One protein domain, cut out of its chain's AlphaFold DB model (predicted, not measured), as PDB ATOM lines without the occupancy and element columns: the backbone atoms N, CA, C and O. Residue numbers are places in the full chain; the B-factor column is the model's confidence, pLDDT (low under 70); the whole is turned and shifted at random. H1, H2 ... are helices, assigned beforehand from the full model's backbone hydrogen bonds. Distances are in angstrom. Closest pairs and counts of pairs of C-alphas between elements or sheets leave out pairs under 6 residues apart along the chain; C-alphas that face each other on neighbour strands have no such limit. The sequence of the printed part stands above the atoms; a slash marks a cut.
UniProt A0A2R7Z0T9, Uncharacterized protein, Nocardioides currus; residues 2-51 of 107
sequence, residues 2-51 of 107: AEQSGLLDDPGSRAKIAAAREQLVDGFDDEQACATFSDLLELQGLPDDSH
ATOM      1  N   ALA A   2      47.150  -3.602 -35.358       48.31
ATOM      2  CA  ALA A   2      46.149  -2.944 -36.224       48.31
ATOM      3  C   ALA A   2      44.838  -3.750 -36.407       48.31
ATOM      4  O   ALA A   2      43.753  -3.181 -36.440       48.31
ATOM      5  N   GLU A   3      44.932  -5.082 -36.463       38.69
ATOM      6  CA  GLU A   3      43.795  -5.979 -36.744       38.69
ATOM      7  C   GLU A   3      42.726  -6.029 -35.636       38.69
ATOM      8  O   GLU A   3      41.616  -6.474 -35.885       38.69
ATOM      9  N   GLN A   4      43.033  -5.572 -34.415       47.19
ATOM     10  CA  GLN A   4      42.075  -5.555 -33.297       47.19
ATOM     11  C   GLN A   4      41.360  -4.208 -33.125       47.19
ATOM     12  O   GLN A   4      40.427  -4.119 -32.336       47.19
ATOM     13  N   SER A   5      41.778  -3.165 -33.848       57.75
ATOM     14  CA  SER A   5      41.315  -1.793 -33.610       57.75
ATOM     15  C   SER A   5      40.166  -1.356 -34.533       57.75
ATOM     16  O   SER A   5      39.793  -0.189 -34.501       57.75
ATOM     17  N   GLY A   6      39.662  -2.232 -35.416       63.81
ATOM     18  CA  GLY A   6      38.690  -1.878 -36.472       63.81
ATOM     19  C   GLY A   6      39.234  -0.920 -37.548       63.81
ATOM     20  O   GLY A   6      38.570  -0.627 -38.536       63.81
ATOM     21  N   LEU A   7      40.480  -0.466 -37.388       69.31
ATOM     22  CA  LEU A   7      41.169   0.504 -38.241       69.31
ATOM     23  C   LEU A   7      41.316   0.025 -39.692       69.31
ATOM     24  O   LEU A   7      41.398   0.819 -40.620       69.31
ATOM     25  N   LEU A   8      41.368  -1.292 -39.894       73.25
ATOM     26  CA  LEU A   8      41.457  -1.897 -41.221       73.25
ATOM     27  C   LEU A   8      40.081  -2.144 -41.855       73.25
ATOM     28  O   LEU A   8      40.024  -2.501 -43.028       73.25
ATOM     29  N   ASP A   9      38.985  -1.947 -41.125       80.31
ATOM     30  CA  ASP A   9      37.632  -2.105 -41.664       80.31
ATOM     31  C   ASP A   9      37.140  -0.804 -42.319       80.31
ATOM     32  O   ASP A   9      36.399  -0.839 -43.307       80.31
ATOM     33  N   ASP A  10      37.628   0.348 -41.847       81.62
ATOM     34  CA  ASP A  10      37.361   1.654 -42.447       81.62
ATOM     35  C   ASP A  10      38.128   1.839 -43.783       81.62
ATOM     36  O   ASP A  10      39.355   1.680 -43.845       81.62
ATOM     37  N   PRO A  11      37.441   2.142 -44.905       83.56
ATOM     38  CA  PRO A  11      38.092   2.370 -46.194       83.56
ATOM     39  C   PRO A  11      39.083   3.544 -46.205       83.56
ATOM     40  O   PRO A  11      40.104   3.440 -46.885       83.56
ATOM     41  N   GLY A  12      38.804   4.628 -45.472       84.12
ATOM     42  CA  GLY A  12      39.677   5.806 -45.416       84.12
ATOM     43  C   GLY A  12      40.992   5.503 -44.703       84.12
ATOM     44  O   GLY A  12      42.076   5.734 -45.238       84.12
ATOM     45  N   SER A  13      40.894   4.858 -43.548       84.75
ATOM     46  CA  SER A  13      42.020   4.427 -42.725       84.75
ATOM     47  C   SER A  13      42.928   3.445 -43.467       84.75
ATOM     48  O   SER A  13      44.153   3.587 -43.465       84.75
ATOM     49  N   ARG A  14      42.344   2.485 -44.199       87.06
ATOM     50  CA  ARG A  14      43.110   1.586 -45.078       87.06
ATOM     51  C   ARG A  14      43.862   2.324 -46.178       87.06
ATOM     52  O   ARG A  14      44.999   1.956 -46.461       87.06
ATOM     53  N   ALA A  15      43.233   3.315 -46.810       86.62
ATOM     54  CA  ALA A  15      43.865   4.088 -47.874       86.62
ATOM     55  C   ALA A  15      45.090   4.852 -47.349       86.62
ATOM     56  O   ALA A  15      46.153   4.780 -47.963       86.62
ATOM     57  N   LYS A  16      44.977   5.480 -46.172       85.88
ATOM     58  CA  LYS A  16      46.089   6.176 -45.502       85.88
ATOM     59  C   LYS A  16      47.242   5.239 -45.160       85.88
ATOM     60  O   LYS A  16      48.391   5.511 -45.498       85.88
ATOM     61  N   ILE A  17      46.941   4.076 -44.577       86.81
ATOM     62  CA  ILE A  17      47.958   3.059 -44.266       86.81
ATOM     63  C   ILE A  17      48.642   2.550 -45.544       86.81
ATOM     64  O   ILE A  17      49.853   2.338 -45.549       86.81
ATOM     65  N   ALA A  18      47.892   2.331 -46.627       86.69
ATOM     66  CA  ALA A  18      48.460   1.886 -47.898       86.69
ATOM     67  C   ALA A  18      49.399   2.941 -48.507       86.69
ATOM     68  O   ALA A  18      50.516   2.590 -48.883       86.69
ATOM     69  N   ALA A  19      48.984   4.210 -48.529       85.50
ATOM     70  CA  ALA A  19      49.793   5.321 -49.029       85.50
ATOM     71  C   ALA A  19      51.093   5.493 -48.224       85.50
ATOM     72  O   ALA A  19      52.178   5.533 -48.804       85.50
ATOM     73  N   ALA A  20      51.009   5.479 -46.888       84.38
ATOM     74  CA  ALA A  20      52.185   5.568 -46.024       84.38
ATOM     75  C   ALA A  20      53.173   4.407 -46.258       84.38
ATOM     76  O   ALA A  20      54.388   4.591 -46.210       84.38
ATOM     77  N   ARG A  21      52.672   3.195 -46.541       84.19
ATOM     78  CA  ARG A  21      53.518   2.026 -46.844       84.19
ATOM     79  C   ARG A  21      54.241   2.127 -48.181       84.19
ATOM     80  O   ARG A  21      55.355   1.621 -48.276       84.19
ATOM     81  N   GLU A  22      53.611   2.713 -49.191       84.81
ATOM     82  CA  GLU A  22      54.241   2.950 -50.492       84.81
ATOM     83  C   GLU A  22      55.375   3.972 -50.354       84.81
ATOM     84  O   GLU A  22      56.501   3.703 -50.763       84.81
ATOM     85  N   GLN A  23      55.117   5.076 -49.651       81.19
ATOM     86  CA  GLN A  23      56.097   6.143 -49.429       81.19
ATOM     87  C   GLN A  23      57.289   5.707 -48.561       81.19
ATOM     88  O   GLN A  23      58.415   6.137 -48.792       81.19
ATOM     89  N   LEU A  24      57.092   4.781 -47.614       81.31
ATOM     90  CA  LEU A  24      58.185   4.225 -46.805       81.31
ATOM     91  C   LEU A  24      59.303   3.561 -47.631       81.31
ATOM     92  O   LEU A  24      60.418   3.427 -47.124       81.31
ATOM     93  N   VAL A  25      59.024   3.115 -48.861       80.81
ATOM     94  CA  VAL A  25      60.022   2.473 -49.735       80.81
ATOM     95  C   VAL A  25      60.967   3.501 -50.356       80.81
ATOM     96  O   VAL A  25      62.172   3.251 -50.426       80.81
ATOM     97  N   ASP A  26      60.432   4.649 -50.762       81.94
ATOM     98  CA  ASP A  26      61.182   5.717 -51.432       81.94
ATOM     99  C   ASP A  26      61.764   6.741 -50.440       81.94
ATOM    100  O   ASP A  26      62.697   7.477 -50.769       81.94
ATOM    101  N   GLY A  27      61.266   6.732 -49.200       81.31
ATOM    102  CA  GLY A  27      61.568   7.721 -48.173       81.31
ATOM    103  C   GLY A  27      60.583   8.889 -48.203       81.31
ATOM    104  O   GLY A  27      59.806   9.049 -49.139       81.31
ATOM    105  N   PHE A  28      60.620   9.706 -47.153       83.81
ATOM    106  CA  PHE A  28      59.790  10.902 -47.041       83.81
ATOM    107  C   PHE A  28      60.646  12.150 -47.215       83.81
ATOM    108  O   PHE A  28      61.738  12.234 -46.643       83.81
ATOM    109  N   ASP A  29      60.134  13.131 -47.953       88.56
ATOM    110  CA  ASP A  29      60.567  14.514 -47.778       88.56
ATOM    111  C   ASP A  29      59.966  15.130 -46.496       88.56
ATOM    112  O   ASP A  29      59.143  14.524 -45.802       88.56
ATOM    113  N   ASP A  30      60.408  16.339 -46.161       87.69
ATOM    114  CA  ASP A  30      60.007  17.060 -44.951       87.69
ATOM    115  C   ASP A  30      58.482  17.271 -44.848       87.69
ATOM    116  O   ASP A  30      57.898  17.168 -43.764       87.69
ATOM    117  N   GLU A  31      57.816  17.561 -45.967       87.38
ATOM    118  CA  GLU A  31      56.370  17.799 -46.002       87.38
ATOM    119  C   GLU A  31      55.610  16.481 -45.843       87.38
ATOM    120  O   GLU A  31      54.713  16.365 -45.003       87.38
ATOM    121  N   GLN A  32      56.036  15.452 -46.575       89.19
ATOM    122  CA  GLN A  32      55.466  14.112 -46.529       89.19
ATOM    123  C   GLN A  32      55.628  13.458 -45.153       89.19
ATOM    124  O   GLN A  32      54.717  12.768 -44.690       89.19
ATOM    125  N   ALA A  33      56.749  13.695 -44.466       88.56
ATOM    126  CA  ALA A  33      56.985  13.166 -43.128       88.56
ATOM    127  C   ALA A  33      55.963  13.717 -42.120       88.56
ATOM    128  O   ALA A  33      55.363  12.953 -41.357       88.56
ATOM    129  N   CYS A  34      55.713  15.030 -42.140       92.00
ATOM    130  CA  CYS A  34      54.729  15.639 -41.244       92.00
ATOM    131  C   CYS A  34      53.280  15.380 -41.662       92.00
ATOM    132  O   CYS A  34      52.430  15.230 -40.781       92.00
ATOM    133  N   ALA A  35      52.995  15.256 -42.960       91.06
ATOM    134  CA  ALA A  35      51.692  14.804 -43.440       91.06
ATOM    135  C   ALA A  35      51.391  13.377 -42.951       91.06
ATOM    136  O   ALA A  35      50.343  13.133 -42.357       91.06
ATOM    137  N   THR A  36      52.359  12.463 -43.074       90.44
ATOM    138  CA  THR A  36      52.234  11.087 -42.566       90.44
ATOM    139  C   THR A  36      52.033  11.061 -41.051       90.44
ATOM    140  O   THR A  36      51.228  10.285 -40.542       90.44
ATOM    141  N   PHE A  37      52.734  11.918 -40.302       92.19
ATOM    142  CA  PHE A  37      52.500  12.062 -38.865       92.19
ATOM    143  C   PHE A  37      51.059  12.502 -38.559       92.19
ATOM    144  O   PHE A  37      50.429  11.915 -37.682       92.19
ATOM    145  N   SER A  38      50.525  13.482 -39.295       92.94
ATOM    146  CA  SER A  38      49.137  13.943 -39.149       92.94
ATOM    147  C   SER A  38      48.130  12.826 -39.433       92.94
ATOM    148  O   SER A  38      47.216  12.608 -38.638       92.94
ATOM    149  N   ASP A  39      48.343  12.048 -40.498       92.00
ATOM    150  CA  ASP A  39      47.517  10.876 -40.803       92.00
ATOM    151  C   ASP A  39      47.527   9.860 -39.653       92.00
ATOM    152  O   ASP A  39      46.485   9.324 -39.277       92.00
ATOM    153  N   LEU A  40      48.691   9.608 -39.044       90.31
ATOM    154  CA  LEU A  40      48.795   8.712 -37.891       90.31
ATOM    155  C   LEU A  40      48.065   9.245 -36.654       90.31
ATOM    156  O   LEU A  40      47.589   8.437 -35.854       90.31
ATOM    157  N   LEU A  41      47.994  10.563 -36.464       92.56
ATOM    158  CA  LEU A  41      47.227  11.167 -35.374       92.56
ATOM    159  C   LEU A  41      45.723  11.025 -35.612       92.56
ATOM    160  O   LEU A  41      44.996  10.653 -34.691       92.56
ATOM    161  N   GLU A  42      45.262  11.224 -36.843       91.12
ATOM    162  CA  GLU A  42      43.858  11.005 -37.193       91.12
ATOM    163  C   GLU A  42      43.446   9.539 -36.995       91.12
ATOM    164  O   GLU A  42      42.409   9.252 -36.399       91.12
ATOM    165  N   LEU A  43      44.314   8.591 -37.367       88.31
ATOM    166  CA  LEU A  43      44.109   7.160 -37.095       88.31
ATOM    167  C   LEU A  43      44.041   6.832 -35.590       88.31
ATOM    168  O   LEU A  43      43.494   5.796 -35.212       88.31
ATOM    169  N   GLN A  44      44.584   7.693 -34.723       86.75
ATOM    170  CA  GLN A  44      44.466   7.593 -33.261       86.75
ATOM    171  C   GLN A  44      43.191   8.266 -32.716       86.75
ATOM    172  O   GLN A  44      42.951   8.228 -31.510       86.75
ATOM    173  N   GLY A  45      42.362   8.853 -33.584       89.12
ATOM    174  CA  GLY A  45      41.114   9.530 -33.233       89.12
ATOM    175  C   GLY A  45      41.265  11.019 -32.919       89.12
ATOM    176  O   GLY A  45      40.339  11.614 -32.364       89.12
ATOM    177  N   LEU A  46      42.412  11.628 -33.237       91.38
ATOM    178  CA  LEU A  46      42.569  13.083 -33.185       91.38
ATOM    179  C   LEU A  46      41.894  13.733 -34.407       91.38
ATOM    180  O   LEU A  46      41.688  13.058 -35.413       91.38
ATOM    181  N   PRO A  47      41.536  15.027 -34.339       90.50
ATOM    182  CA  PRO A  47      40.986  15.738 -35.490       90.50
ATOM    183  C   PRO A  47      41.922  15.707 -36.702       90.50
ATOM    184  O   PRO A  47      43.145  15.730 -36.533       90.50
ATOM    185  N   ASP A  48      41.345  15.752 -37.899       85.69
ATOM    186  CA  ASP A  48      42.064  15.967 -39.158       85.69
ATOM    187  C   ASP A  48      43.014  17.177 -39.044       85.69
ATOM    188  O   ASP A  48      42.736  18.143 -38.323       85.69
ATOM    189  N   ASP A  49      44.153  17.111 -39.738       83.94
ATOM    190  CA  ASP A  49      45.231  18.117 -39.707       83.94
ATOM    191  C   ASP A  49      45.857  18.367 -38.315       83.94
ATOM    192  O   ASP A  49      46.512  19.385 -38.063       83.94
ATOM    193  N   SER A  50      45.692  17.437 -37.369       91.69
ATOM    194  CA  SER A  50      46.427  17.497 -36.104       91.69
ATOM    195  C   SER A  50      47.928  17.307 -36.342       91.69
ATOM    196  O   SER A  50      48.378  16.256 -36.784       91.69
ATOM    197  N   HIS A  51      48.734  18.293 -35.945       92.50
ATOM    198  CA  HIS A  51      50.203  18.240 -36.042       92.50
ATOM    199  C   HIS A  51      50.907  18.027 -34.702       92.50
ATOM    200  O   HIS A  51      52.136  18.090 -34.617       92.50
TER     201      HIS A  51
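AT A GLANCE: This is residues 2 to 51 of the 107 residues of an uncharacterized protein of Nocardioides currus (UniProt A0A2R7Z0T9). Two helices, H1 and H2, lie side by side and run opposite ways, joined at one end by a tight link; the fit between them is loose, with few C-alphas near each other. At the other end of the pair lie the two ends of the printed part: residues 2 to 10 lead into H1, and residues 43 to 51 leave H2 and fold back beside it. The printed part has 50 residues, with two named helices, H1 then H2, and no named strand; its class is all helix. The whole is compact, with a radius of gyration of the C-alphas of 11.0 A and spans of 30 by 23 by 15 A.

IN THESE COORDINATES: Begin at C-alpha 2, at (46.149, -2.944, -36.224), and go on to C-alpha 11 at (38.092, 2.370, -46.194). There H1 begins, residues 11 to 26, and runs 23.9 A from first to last C-alpha. Find C-alpha 30 at (60.007, 17.060, -44.951); from there H2, residues 30 to 42, runs 18.9 A to C-alpha 42 at (43.858, 11.005, -37.193).

HOW THE PARTS SIT: Look at Ala 20 of H1 and Thr 36 of H2: their C-alphas, the closest of the two helices, are 6.5 A apart. The helices are close but not clearly touching, with 2 pairs of C-alphas within 8 A. They run opposite ways at a shallow tilt of 29 degrees, and their centres are 11.2 A apart. In H2 every O i to N i+4 pair is within hydrogen-bond range; in H1 10 of 12 are.

THE WHOLE: The two C-alphas farthest apart, those of Gln 4 and Asp 30, are 31.1 A apart. The printed part has no cut, and the link from H1 to H2, 3 residues, is tight. In the B-factor column you will find pLDDT under 70 at residues 2 to 7; the mean of the printed part is 82.8.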